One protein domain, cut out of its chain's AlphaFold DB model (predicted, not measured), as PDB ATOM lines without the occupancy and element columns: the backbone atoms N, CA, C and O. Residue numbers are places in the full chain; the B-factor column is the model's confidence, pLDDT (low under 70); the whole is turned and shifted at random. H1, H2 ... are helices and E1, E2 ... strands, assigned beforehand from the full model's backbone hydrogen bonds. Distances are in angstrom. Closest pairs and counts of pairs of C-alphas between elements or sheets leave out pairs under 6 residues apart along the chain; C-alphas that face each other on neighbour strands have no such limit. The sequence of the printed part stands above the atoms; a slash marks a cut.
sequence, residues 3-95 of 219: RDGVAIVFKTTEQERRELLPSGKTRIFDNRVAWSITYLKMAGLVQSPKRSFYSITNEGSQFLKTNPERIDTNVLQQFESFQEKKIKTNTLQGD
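What this domain is: This is residues 3 to 95 of the 219 residues of the protein "Restriction endonuclease" of Leptospira noguchii str. Bonito (UniProt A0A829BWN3). One long helix, H3, forms the middle bar, with the small helices H1 and H2 at its first end and, at its last end, a two-stranded hairpin, E1 and E2, together with the helices H5 and H6. H4 follows the hairpin without touching any helix, and residues 87 to 95, the end of H6 and the tail after it, stick out. The printed part has 93 residues with six named helices and two named strands, in the order H1 H2 H3 E1 E2 H4 H5 H6; the class is mostly helix and the sheet, E1 - E2, is antiparallel. The whole is only just loose, close to compact, with a radius of gyration of the C-alphas of 15.0 A and spans of 37 by 37 by 28 A.

Where its parts are: Strand E1, residues 46 to 50, starts with C-alpha 46 at (34.548, 50.068, 42.107) and is 12.3 A long from first to last C-alpha; E2, residues 53 to 56, measures 10.5 A. Before them comes H3, residues 28 to 42, 20.9 A long. H1 is residues 3 to 9, with C-alpha 3 at (47.667, 46.996, 35.100), and H2 is residues 14 to 18. After the strands come H4, residues 58 to 64, H5, residues 73 to 76, and H6, residues 80 to 90, which is 15.2 A long and ends with C-alpha 90 at (28.985, 67.352, 30.087).

How they stand to each other: E1 and E2 form a hairpin, antiparallel at 148 degrees, with N 47 and O 55 at 2.8 A and N 53 and O 50 at 2.9 A, within hydrogen-bond range. The closest C-alphas of H3 and E1 are those of Leu 40 and Val 46, 5.4 A apart; those of E1 and H4 are Val 46 and Gly 60, 6.4 A apart. H3 is the hub, touching four helices. With residues 39 to 42 alone it touches H6, closest at the C-alphas of Met 42 and Phe 82, 4.8 A, at a steep tilt of 60 degrees, opposite ways. With residues 39 to 40 alone it only just touches H5, with 3 pairs of C-alphas within 8 A, the closest being Tyr 39 and Leu 76, 7.7 A. With residues 28 to 30 alone it touches H2, closest at the C-alphas of Arg 17 and Phe 29, 5.5 A. With residues 30 to 33 alone it only just touches H1, with 3 pairs within 8 A, the closest C-alphas being Arg 3 and Val 33, 6.8 A; the two are about perpendicular at 87 degrees. H4 and H6 are apart. In H1, H2, H3, H4 and H6 every O i to N i+4 pair is within hydrogen-bond range; H5 is too short for such a pair.

The domain as a whole: The C-alphas farthest apart are those of Ser 23 and Lys 65, 39.9 A. The printed part has no cut and no long link. Residues 65 to 70 and 87 to 95 stand free; without them the body spans 36 by 23 by 23 A. The mean pLDDT of the printed part is 86.1, and residues 87 to 95, of which 87 to 90 belong to H6, are under 70.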
ATOM      1  N   ARG A   3      47.304  47.022  36.522       91.06
ATOM      2  CA  ARG A   3      47.667  46.996  35.100       91.06
ATOM      3  C   ARG A   3      48.280  45.666  34.664       91.06
ATOM      4  O   ARG A   3      47.943  45.178  33.595       91.06
ATOM      5  N   ASP A   4      49.132  45.066  35.495       91.25
ATOM      6  CA  ASP A   4      49.730  43.759  35.196       91.25
ATOM      7  C   ASP A   4      48.676  42.652  35.260       91.25
ATOM      8  O   ASP A   4      48.635  41.789  34.394       91.25
ATOM      9  N   GLY A   5      47.775  42.718  36.249       92.38
ATOM     10  CA  GLY A   5      46.651  41.786  36.352       92.38
ATOM     11  C   GLY A   5      45.736  41.857  35.128       92.38
ATOM     12  O   GLY A   5      45.395  40.827  34.557       92.38
ATOM     13  N   VAL A   6      45.406  43.071  34.675       93.25
ATOM     14  CA  VAL A   6      44.627  43.285  33.447       93.25
ATOM     15  C   VAL A   6      45.372  42.738  32.226       93.25
ATOM     16  O   VAL A   6      44.778  42.000  31.448       93.25
ATOM     17  N   ALA A   7      46.670  43.022  32.079       94.31
ATOM     18  CA  ALA A   7      47.456  42.521  30.948       94.31
ATOM     19  C   ALA A   7      47.470  40.984  30.880       94.31
ATOM     20  O   ALA A   7      47.364  40.420  29.794       94.31
ATOM     21  N   ILE A   8      47.545  40.306  32.031       94.94
ATOM     22  CA  ILE A   8      47.492  38.839  32.111       94.94
ATOM     23  C   ILE A   8      46.115  38.317  31.684       94.94
ATOM     24  O   ILE A   8      46.038  37.420  30.846       94.94
ATOM     25  N   VAL A   9      45.033  38.882  32.230       93.19
ATOM     26  CA  VAL A   9      43.656  38.441  31.938       93.19
ATOM     27  C   VAL A   9      43.310  38.625  30.461       93.19
ATOM     28  O   VAL A   9      42.755  37.721  29.841       93.19
ATOM     29  N   PHE A  10      43.685  39.767  29.883       91.25
ATOM     30  CA  PHE A  10      43.421  40.091  28.480       91.25
ATOM     31  C   PHE A  10      44.505  39.590  27.516       91.25
ATOM     32  O   PHE A  10      44.405  39.843  26.319       91.25
ATOM     33  N   LYS A  11      45.525  38.872  28.012       95.12
ATOM     34  CA  LYS A  11      46.653  38.340  27.224       95.12
ATOM     35  C   LYS A  11      47.331  39.401  26.344       95.12
ATOM     36  O   LYS A  11      47.714  39.125  25.212       95.12
ATOM     37  N   THR A  12      47.472  40.615  26.869       93.75
ATOM     38  CA  THR A  12      48.049  41.750  26.142       93.75
ATOM     39  C   THR A  12      49.542  41.535  25.904       93.75
ATOM     40  O   THR A  12      50.301  41.256  26.837       93.75
ATOM     41  N   THR A  13      49.978  41.692  24.658       95.00
ATOM     42  CA  THR A  13      51.374  41.521  24.242       95.00
ATOM     43  C   THR A  13      52.262  42.673  24.715       95.00
ATOM     44  O   THR A  13      51.811  43.792  24.961       95.00
ATOM     45  N   GLU A  14      53.574  42.438  24.788       92.62
ATOM     46  CA  GLU A  14      54.544  43.497  25.106       92.62
ATOM     47  C   GLU A  14      54.534  44.647  24.091       92.62
ATOM     48  O   GLU A  14      54.811  45.788  24.462       92.62
ATOM     49  N   GLN A  15      54.198  44.375  22.827       94.25
ATOM     50  CA  GLN A  15      54.089  45.407  21.799       94.25
ATOM     51  C   GLN A  15      52.895  46.331  22.071       94.25
ATOM     52  O   GLN A  15      53.075  47.545  22.125       94.25
ATOM     53  N   GLU A  16      51.714  45.774  22.344       92.19
ATOM     54  CA  GLU A  16      50.505  46.545  22.686       92.19
ATOM     55  C   GLU A  16      50.686  47.351  23.982       92.19
ATOM     56  O   GLU A  16      50.239  48.491  24.096       92.19
ATOM     57  N   ARG A  17      51.411  46.802  24.967       92.31
ATOM     58  CA  ARG A  17      51.739  47.523  26.212       92.31
ATOM     59  C   ARG A  17      52.659  48.724  25.988       92.31
ATOM     60  O   ARG A  17      52.685  49.628  26.825       92.31
ATOM     61  N   ARG A  18      53.447  48.722  24.909       93.75
ATOM     62  CA  ARG A  18      54.400  49.790  24.563       93.75
ATOM     63  C   ARG A  18      53.843  50.785  23.555       93.75
ATOM     64  O   ARG A  18      54.474  51.819  23.354       93.75
ATOM     65  N   GLU A  19      52.696  50.493  22.953       93.31
ATOM     66  CA  GLU A  19      52.058  51.376  21.989       93.31
ATOM     67  C   GLU A  19      51.697  52.721  22.637       93.31
ATOM     68  O   GLU A  19      51.135  52.783  23.736       93.31
ATOM     69  N   LEU A  20      52.060  53.808  21.958       91.94
ATOM     70  CA  LEU A  20      51.858  55.178  22.413       91.94
ATOM     71  C   LEU A  20      50.718  55.826  21.634       91.94
ATOM     72  O   LEU A  20      50.505  55.530  20.461       91.94
ATOM     73  N   LEU A  21      50.031  56.768  22.277       86.75
ATOM     74  CA  LEU A  21      49.170  57.711  21.570       86.75
ATOM     75  C   LEU A  21      49.975  58.473  20.502       86.75
ATOM     76  O   LEU A  21      51.193  58.612  20.655       86.75
ATOM     77  N   PRO A  22      49.319  59.046  19.474       81.12
ATOM     78  CA  PRO A  22      49.986  59.847  18.443       81.12
ATOM     79  C   PRO A  22      50.900  60.958  18.987       81.12
ATOM     80  O   PRO A  22      51.910  61.282  18.367       81.12
ATOM     81  N   SER A  23      50.600  61.507  20.170       80.06
ATOM     82  CA  SER A  23      51.444  62.502  20.845       80.06
ATOM     83  C   SER A  23      52.759  61.958  21.417       80.06
ATOM     84  O   SER A  23      53.618  62.744  21.820       80.06
ATOM     85  N   GLY A  24      52.932  60.636  21.494       85.88
ATOM     86  CA  GLY A  24      54.136  59.966  21.994       85.88
ATOM     87  C   GLY A  24      54.331  60.027  23.514       85.88
ATOM     88  O   GLY A  24      55.343  59.548  24.019       85.88
ATOM     89  N   LYS A  25      53.392  60.618  24.264       84.19
ATOM     90  CA  LYS A  25      53.549  60.874  25.710       84.19
ATOM     91  C   LYS A  25      52.961  59.787  26.603       84.19
ATOM     92  O   LYS A  25      53.499  59.517  27.675       84.19
ATOM     93  N   THR A  26      51.868  59.167  26.169       87.38
ATOM     94  CA  THR A  26      51.079  58.246  26.996       87.38
ATOM     95  C   THR A  26      50.900  56.922  26.274       87.38
ATOM     96  O   THR A  26      50.645  56.898  25.072       87.38
ATOM     97  N   ARG A  27      51.010  55.812  27.009       92.38
ATOM     98  CA  ARG A  27      50.745  54.468  26.485       92.38
ATOM     99  C   ARG A  27      49.248  54.225  26.365       92.38
ATOM    100  O   ARG A  27      48.515  54.474  27.325       92.38
ATOM    101  N   ILE A  28      48.815  53.680  25.233       91.06
ATOM    102  CA  ILE A  28      47.400  53.403  24.954       91.06
ATOM    103  C   ILE A  28      46.829  52.447  26.006       91.06
ATOM    104  O   ILE A  28      45.792  52.726  26.603       91.06
ATOM    105  N   PHE A  29      47.547  51.361  26.306       94.06
ATOM    106  CA  PHE A  29      47.127  50.382  27.309       94.06
ATOM    107  C   PHE A  29      46.912  51.007  28.698       94.06
ATOM    108  O   PHE A  29      45.848  50.848  29.296       94.06
ATOM    109  N   ASP A  30      47.895  51.760  29.201       92.19
ATOM    110  CA  ASP A  30      47.812  52.387  30.525       92.19
ATOM    111  C   ASP A  30      46.647  53.381  30.609       92.19
ATOM    112  O   ASP A  30      45.967  53.454  31.639       92.19
ATOM    113  N   ASN A  31      46.419  54.119  29.519       90.56
ATOM    114  CA  ASN A  31      45.327  55.070  29.389       90.56
ATOM    115  C   ASN A  31      43.959  54.375  29.422       90.56
ATOM    116  O   ASN A  31      43.092  54.741  30.215       90.56
ATOM    117  N   ARG A  32      43.786  53.313  28.628       92.56
ATOM    118  CA  ARG A  32      42.548  52.521  28.596       92.56
ATOM    119  C   ARG A  32      42.221  51.920  29.955       92.56
ATOM    120  O   ARG A  32      41.100  52.081  30.425       92.56
ATOM    121  N   VAL A  33      43.204  51.323  30.637       92.69
ATOM    122  CA  VAL A  33      43.009  50.786  31.995       92.69
ATOM    123  C   VAL A  33      42.586  51.885  32.974       92.69
ATOM    124  O   VAL A  33      41.694  51.666  33.797       92.69
ATOM    125  N   ALA A  34      43.195  53.072  32.894       90.50
ATOM    126  CA  ALA A  34      42.826  54.198  33.748       90.50
ATOM    127  C   ALA A  34      41.375  54.651  33.505       90.50
ATOM    128  O   ALA A  34      40.626  54.822  34.470       90.50
ATOM    129  N   TRP A  35      40.954  54.775  32.245       90.88
ATOM    130  CA  TRP A  35      39.580  55.140  31.887       90.88
ATOM    131  C   TRP A  35      38.556  54.079  32.286       90.88
ATOM    132  O   TRP A  35      37.517  54.435  32.846       90.88
ATOM    133  N   SER A  36      38.856  52.788  32.112       91.75
ATOM    134  CA  SER A  36      37.991  51.702  32.594       91.75
ATOM    135  C   SER A  36      37.744  51.810  34.099       91.75
ATOM    136  O   SER A  36      36.605  51.729  34.554       91.75
ATOM    137  N   ILE A  37      38.792  52.067  34.885       92.25
ATOM    138  CA  ILE A  37      38.678  52.271  36.335       92.25
ATOM    139  C   ILE A  37      37.840  53.515  36.651       92.25
ATOM    140  O   ILE A  37      36.995  53.469  37.546       92.25
ATOM    141  N   THR A  38      38.057  54.624  35.942       89.94
ATOM    142  CA  THR A  38      37.277  55.857  36.122       89.94
ATOM    143  C   THR A  38      35.793  55.607  35.880       89.94
ATOM    144  O   THR A  38      34.979  55.974  36.726       89.94
ATOM    145  N   TYR A  39      35.434  54.918  34.798       91.81
ATOM    146  CA  TYR A  39      34.042  54.610  34.480       91.81
ATOM    147  C   TYR A  39      33.393  53.667  35.498       91.81
ATOM    148  O   TYR A  39      32.285  53.940  35.958       91.81
ATOM    149  N   LEU A  40      34.106  52.633  35.949       93.12
ATOM    150  CA  LEU A  40      33.621  51.747  37.012       93.12
ATOM    151  C   LEU A  40      33.429  52.482  38.350       93.12
ATOM    152  O   LEU A  40      32.487  52.192  39.085       93.12
ATOM    153  N   LYS A  41      34.282  53.468  38.660       92.62
ATOM    154  CA  LYS A  41      34.112  54.350  39.829       92.62
ATOM    155  C   LYS A  41      32.957  55.335  39.664       92.62
ATOM    156  O   LYS A  41      32.308  55.702  40.648       92.62
ATOM    157  N   MET A  42      32.711  55.814  38.447       90.12
ATOM    158  CA  MET A  42      31.564  56.673  38.168       90.12
ATOM    159  C   MET A  42      30.267  55.911  38.437       90.12
ATOM    160  O   MET A  42      29.450  56.416  39.200       90.12
ATOM    161  N   ALA A  43      30.172  54.671  37.956       91.94
ATOM    162  CA  ALA A  43      29.033  53.777  38.154       91.94
ATOM    163  C   ALA A  43      28.902  53.177  39.565       91.94
ATOM    164  O   ALA A  43      28.028  52.356  39.790       91.94
ATOM    165  N   GLY A  44      29.784  53.522  40.511       93.06
ATOM    166  CA  GLY A  44      29.701  53.016  41.886       93.06
ATOM    167  C   GLY A  44      30.120  51.553  42.071       93.06
ATOM    168  O   GLY A  44      30.126  51.067  43.198       93.06
ATOM    169  N   LEU A  45      30.551  50.858  41.013       94.62
ATOM    170  CA  LEU A  45      30.906  49.430  41.045       94.62
ATOM    171  C   LEU A  45      32.283  49.161  41.663       94.62
ATOM    172  O   LEU A  45      32.538  48.092  42.219       94.62
ATOM    173  N   VAL A  46      33.190  50.133  41.557       95.12
ATOM    174  CA  VAL A  46      34.548  50.068  42.107       95.12
ATOM    175  C   VAL A  46      34.822  51.313  42.938       95.12
ATOM    176  O   VAL A  46      34.449  52.425  42.577       95.12
ATOM    177  N   GLN A  47      35.553  51.136  44.031       93.44
ATOM    178  CA  GLN A  47      36.081  52.217  44.853       93.44
ATOM    179  C   GLN A  47      37.607  52.153  44.932       93.44
ATOM    180  O   GLN A  47      38.220  51.109  44.714       93.44
ATOM    181  N   SER A  48      38.237  53.282  45.255       91.38
ATOM    182  CA  SER A  48      39.688  53.367  45.447       91.38
ATOM    183  C   SER A  48      39.981  53.844  46.869       91.38
ATOM    184  O   SER A  48      40.015  55.051  47.101       91.38
ATOM    185  N   PRO A  49      40.132  52.919  47.838       87.69
ATOM    186  CA  PRO A  49      40.310  53.282  49.246       87.69
ATOM    187  C   PRO A  49      41.654  53.970  49.512       87.69
ATOM    188  O   PRO A  49      41.775  54.767  50.437       87.69
ATOM    189  N   LYS A  50      42.678  53.660  48.708       88.19
ATOM    190  CA  LYS A  50      44.010  54.276  48.744       88.19
ATOM    191  C   LYS A  50      44.540  54.412  47.321       88.19
ATOM    192  O   LYS A  50      44.115  53.679  46.427       88.19
ATOM    193  N   ARG A  51      45.496  55.323  47.107       81.69
ATOM    194  CA  ARG A  51      46.130  55.534  45.795       81.69
ATOM    195  C   ARG A  51      46.640  54.204  45.230       81.69
ATOM    196  O   ARG A  51      47.380  53.504  45.908       81.69
ATOM    197  N   SER A  52      46.249  53.885  43.998       80.69
ATOM    198  CA  SER A  52      46.614  52.642  43.292       80.69
ATOM    199  C   SER A  52      46.062  51.340  43.894       80.69
ATOM    200  O   SER A  52      46.430  50.262  43.430       80.69
ATOM    201  N   PHE A  53      45.156  51.424  44.871       87.88
ATOM    202  CA  PHE A  53      44.380  50.296  45.379       87.88
ATOM    203  C   PHE A  53      42.924  50.449  44.948       87.88
ATOM    204  O   PHE A  53      42.351  51.538  45.033       87.88
ATOM    205  N   TYR A  54      42.332  49.345  44.501       91.75
ATOM    206  CA  TYR A  54      40.962  49.282  44.007       91.75
ATOM    207  C   TYR A  54      40.243  48.126  44.691       91.75
ATOM    208  O   TYR A  54      40.827  47.061  44.881       91.75
ATOM    209  N   SER A  55      38.991  48.351  45.073       93.50
ATOM    210  CA  SER A  55      38.117  47.339  45.658       93.50
ATOM    211  C   SER A  55      36.778  47.386  44.948       93.50
ATOM    212  O   SER A  55      36.265  48.471  44.678       93.50
ATOM    213  N   ILE A  56      36.201  46.220  44.686       95.12
ATOM    214  CA  ILE A  56      34.808  46.124  44.262       95.12
ATOM    215  C   ILE A  56      33.892  46.597  45.401       95.12
ATOM    216  O   ILE A  56      34.232  46.433  46.578       95.12
ATOM    217  N   THR A  57      32.774  47.234  45.061       96.00
ATOM    218  CA  THR A  57      31.737  47.625  46.027       96.00
ATOM    219  C   THR A  57      30.695  46.514  46.186       96.00
ATOM    220  O   THR A  57      30.703  45.515  45.457       96.00
ATOM    221  N   ASN A  58      29.773  46.674  47.138       94.69
ATOM    222  CA  ASN A  58      28.643  45.752  47.284       94.69
ATOM    223  C   ASN A  58      27.773  45.734  46.018       94.69
ATOM    224  O   ASN A  58      27.415  44.659  45.542       94.69
ATOM    225  N   GLU A  59      27.512  46.909  45.442       93.88
ATOM    226  CA  GLU A  59      26.786  47.073  44.178       93.88
ATOM    227  C   GLU A  59      27.530  46.402  43.015       93.88
ATOM    228  O   GLU A  59      26.947  45.601  42.290       93.88
ATOM    229  N   GLY A  60      28.849  46.612  42.905       93.88
ATOM    230  CA  GLY A  60      29.683  45.929  41.913       93.88
ATOM    231  C   GLY A  60      29.637  44.406  42.040       93.88
ATOM    232  O   GLY A  60      29.550  43.697  41.041       93.88
ATOM    233  N   SER A  61      29.645  43.893  43.270       94.88
ATOM    234  CA  SER A  61      29.582  42.451  43.533       94.88
ATOM    235  C   SER A  61      28.216  41.858  43.186       94.88
ATOM    236  O   SER A  61      28.148  40.736  42.692       94.88
ATOM    237  N   GLN A  62      27.128  42.590  43.437       93.81
ATOM    238  CA  GLN A  62      25.781  42.190  43.020       93.81
ATOM    239  C   GLN A  62      25.650  42.206  41.498       93.81
ATOM    240  O   GLN A  62      25.137  41.246  40.929       93.81
ATOM    241  N   PHE A  63      26.180  43.239  40.847       93.25
ATOM    242  CA  PHE A  63      26.191  43.336  39.396       93.25
ATOM    243  C   PHE A  63      26.974  42.186  38.748       93.25
ATOM    244  O   PHE A  63      26.476  41.566  37.823       93.25
ATOM    245  N   LEU A  64      28.143  41.799  39.272       92.06
ATOM    246  CA  LEU A  64      28.889  40.659  38.718       92.06
ATOM    247  C   LEU A  64      28.129  39.324  38.785       92.06
ATOM    248  O   LEU A  64      28.380  38.451  37.957       92.06
ATOM    249  N   LYS A  65      27.186  39.151  39.722       93.19
ATOM    250  CA  LYS A  65      26.367  37.926  39.802       93.19
ATOM    251  C   LYS A  65      25.406  37.770  38.627       93.19
ATOM    252  O   LYS A  65      24.969  36.652  38.377       93.19
ATOM    253  N   THR A  66      25.091  38.846  37.905       89.94
ATOM    254  CA  THR A  66      24.299  38.760  36.668       89.94
ATOM    255  C   THR A  66      25.113  38.204  35.497       89.94
ATOM    256  O   THR A  66      24.547  37.937  34.444       89.94
ATOM    257  N   ASN A  67      26.419  37.981  35.703       88.31
ATOM    258  CA  ASN A  67      27.366  37.444  34.733       88.31
ATOM    259  C   ASN A  67      27.352  38.209  33.395       88.31
ATOM    260  O   ASN A  67      27.053  37.622  32.351       88.31
ATOM    261  N   PRO A  68      27.651  39.523  33.405       87.06
ATOM    262  CA  PRO A  68      27.688  40.308  32.181       87.06
ATOM    263  C   PRO A  68      28.811  39.805  31.264       87.06
ATOM    264  O   PRO A  68      29.971  39.749  31.668       87.06
ATOM    265  N   GLU A  69      28.477  39.488  30.011       85.50
ATOM    266  CA  GLU A  69      29.458  39.053  29.003       85.50
ATOM    267  C   GLU A  69      30.466  40.169  28.671       85.50
ATOM    268  O   GLU A  69      31.651  39.916  28.449       85.50
ATOM    269  N   ARG A  70      30.010  41.427  28.694       86.69
ATOM    270  CA  ARG A  70      30.826  42.621  28.461       86.69
ATOM    271  C   ARG A  70      30.347  43.777  29.333       86.69
ATOM    272  O   ARG A  70      29.150  43.970  29.514       86.69
ATOM    273  N   ILE A  71      31.290  44.572  29.837       89.62
ATOM    274  CA  ILE A  71      31.009  45.826  30.543       89.62
ATOM    275  C   ILE A  71      31.546  46.974  29.689       89.62
ATOM    276  O   ILE A  71      32.758  47.176  29.601       89.62
ATOM    277  N   ASP A  72      30.647  47.712  29.051       87.88
ATOM    278  CA  ASP A  72      30.955  48.911  28.273       87.88
ATOM    279  C   ASP A  72      30.166  50.125  28.789       87.88
ATOM    280  O   ASP A  72      29.424  50.052  29.770       87.88
ATOM    281  N   THR A  73      30.328  51.276  28.142       83.81
ATOM    282  CA  THR A  73      29.627  52.503  28.535       83.81
ATOM    283  C   THR A  73      28.111  52.424  28.379       83.81
ATOM    284  O   THR A  73      27.425  53.223  29.010       83.81
ATOM    285  N   ASN A  74      27.576  51.512  27.563       85.06
ATOM    286  CA  ASN A  74      26.131  51.326  27.407       85.06
ATOM    287  C   ASN A  74      25.582  50.553  28.602       85.06
ATOM    288  O   ASN A  74      24.597  50.963  29.209       85.06
ATOM    289  N   VAL A  75      26.291  49.506  29.020       87.75
ATOM    290  CA  VAL A  75      25.988  48.774  30.251       87.75
ATOM    291  C   VAL A  75      26.095  49.693  31.468       87.75
ATOM    292  O   VAL A  75      25.227  49.665  32.332       87.75
ATOM    293  N   LEU A  76      27.116  50.550  31.546       89.25
ATOM    294  CA  LEU A  76      27.280  51.454  32.691       89.25
ATOM    295  C   LEU A  76      26.225  52.572  32.755       89.25
ATOM    296  O   LEU A  76      25.989  53.109  33.835       89.25
ATOM    297  N   GLN A  77      25.549  52.895  31.648       86.00
ATOM    298  CA  GLN A  77      24.451  53.870  31.649       86.00
ATOM    299  C   GLN A  77      23.245  53.427  32.481       86.00
ATOM    300  O   GLN A  77      22.446  54.285  32.838       86.00
ATOM    301  N   GLN A  78      23.112  52.144  32.830       88.31
ATOM    302  CA  GLN A  78      22.022  51.678  33.696       88.31
ATOM    303  C   GLN A  78      22.149  52.170  35.151       88.31
ATOM    304  O   GLN A  78      21.171  52.132  35.892       88.31
ATOM    305  N   PHE A  79      23.336  52.627  35.569       89.94
ATOM    306  CA  PHE A  79      23.582  53.105  36.929       89.94
ATOM    307  C   PHE A  79      23.344  54.614  37.023       89.94
ATOM    308  O   PHE A  79      24.017  55.400  36.351       89.94
ATOM    309  N   GLU A  80      22.445  55.033  37.913       88.38
ATOM    310  CA  GLU A  80      22.129  56.450  38.158       88.38
ATOM    311  C   GLU A  80      23.391  57.258  38.507       88.38
ATOM    312  O   GLU A  80      23.660  58.307  37.921       88.38
ATOM    313  N   SER A  81      24.256  56.694  39.355       87.69
ATOM    314  CA  SER A  81      25.537  57.296  39.742       87.69
ATOM    315  C   SER A  81      26.476  57.568  38.553       87.69
ATOM    316  O   SER A  81      27.258  58.527  38.585       87.69
ATOM    317  N   PHE A  82      26.393  56.762  37.486       87.25
ATOM    318  CA  PHE A  82      27.138  56.967  36.245       87.25
ATOM    319  C   PHE A  82      26.541  58.107  35.417       87.25
ATOM    320  O   PHE A  82      27.285  58.969  34.939       87.25
ATOM    321  N   GLN A  83      25.211  58.138  35.280       84.25
ATOM    322  CA  GLN A  83      24.498  59.181  34.541       84.25
ATOM    323  C   GLN A  83      24.732  60.563  35.161       84.25
ATOM    324  O   GLN A  83      25.155  61.481  34.459       84.25
ATOM    325  N   GLU A  84      24.568  60.705  36.479       81.62
ATOM    326  CA  GLU A  84      24.762  61.979  37.182       81.62
ATOM    327  C   GLU A  84      26.179  62.538  37.018       81.62
ATOM    328  O   GLU A  84      26.375  63.737  36.797       81.62
ATOM    329  N   LYS A  85      27.195  61.673  37.125       78.62
ATOM    330  CA  LYS A  85      28.598  62.083  36.991       78.62
ATOM    331  C   LYS A  85      28.955  62.415  35.546       78.62
ATOM    332  O   LYS A  85      29.721  63.351  35.343       78.62
ATOM    333  N   LYS A  86      28.380  61.707  34.564       70.69
ATOM    334  CA  LYS A  86      28.549  62.009  33.134       70.69
ATOM    335  C   LYS A  86      27.882  63.335  32.756       70.69
ATOM    336  O   LYS A  86      28.465  64.124  32.015       70.69
ATOM    337  N   ILE A  87      26.699  63.617  33.303       60.25
ATOM    338  CA  ILE A  87      25.994  64.887  33.095       60.25
ATOM    339  C   ILE A  87      26.792  66.039  33.705       60.25
ATOM    340  O   ILE A  87      27.003  67.021  33.014       60.25
ATOM    341  N   LYS A  88      27.322  65.904  34.930       59.59
ATOM    342  CA  LYS A  88      28.179  66.935  35.554       59.59
ATOM    343  C   LYS A  88      29.470  67.216  34.778       59.59
ATOM    344  O   LYS A  88      29.960  68.340  34.818       59.59
ATOM    345  N   THR A  89      30.022  66.226  34.074       55.84
ATOM    346  CA  THR A  89      31.151  66.442  33.155       55.84
ATOM    347  C   THR A  89      30.727  67.071  31.825       55.84
ATOM    348  O   THR A  89      31.504  67.831  31.258       55.84
ATOM    349  N   ASN A  90      29.502  66.817  31.352       52.69
ATOM    350  CA  ASN A  90      28.985  67.352  30.087       52.69
ATOM    351  C   ASN A  90      28.317  68.733  30.220       52.69
ATOM    352  O   ASN A  90      28.327  69.493  29.263       52.69
ATOM    353  N   THR A  91      27.774  69.132  31.374       44.06
ATOM    354  CA  THR A  91      27.145  70.459  31.545       44.06
ATOM    355  C   THR A  91      28.135  71.628  31.544       44.06
ATOM    356  O   THR A  91      27.712  72.780  31.554       44.06
ATOM    357  N   LEU A  92      29.441  71.356  31.459       49.12
ATOM    358  CA  LEU A  92      30.480  72.357  31.192       49.12
ATOM    359  C   LEU A  92      30.822  72.508  29.695       49.12
ATOM    360  O   LEU A  92      31.508  73.461  29.335       49.12
ATOM    361  N   GLN A  93      30.336  71.624  28.815       41.94
ATOM    362  CA  GLN A  93      30.497  71.714  27.360       41.94
ATOM    363  C   GLN A  93      29.215  71.238  26.674       41.94
ATOM    364  O   GLN A  93      28.955  70.043  26.552       41.94
ATOM    365  N   GLY A  94      28.397  72.197  26.233       39.84
ATOM    366  CA  GLY A  94      27.217  71.914  25.429       39.84
ATOM    367  C   GLY A  94      27.605  71.230  24.123       39.84
ATOM    368  O   GLY A  94      28.161  71.868  23.242       39.84
ATOM    369  N   ASP A  95      27.353  69.932  24.025       36.59
ATOM    370  CA  ASP A  95      26.428  69.385  23.037       36.59
ATOM    371  C   ASP A  95      26.170  67.904  23.319       36.59
ATOM    372  O   ASP A  95      27.061  67.127  23.675       36.59
TER     373      ASP A  95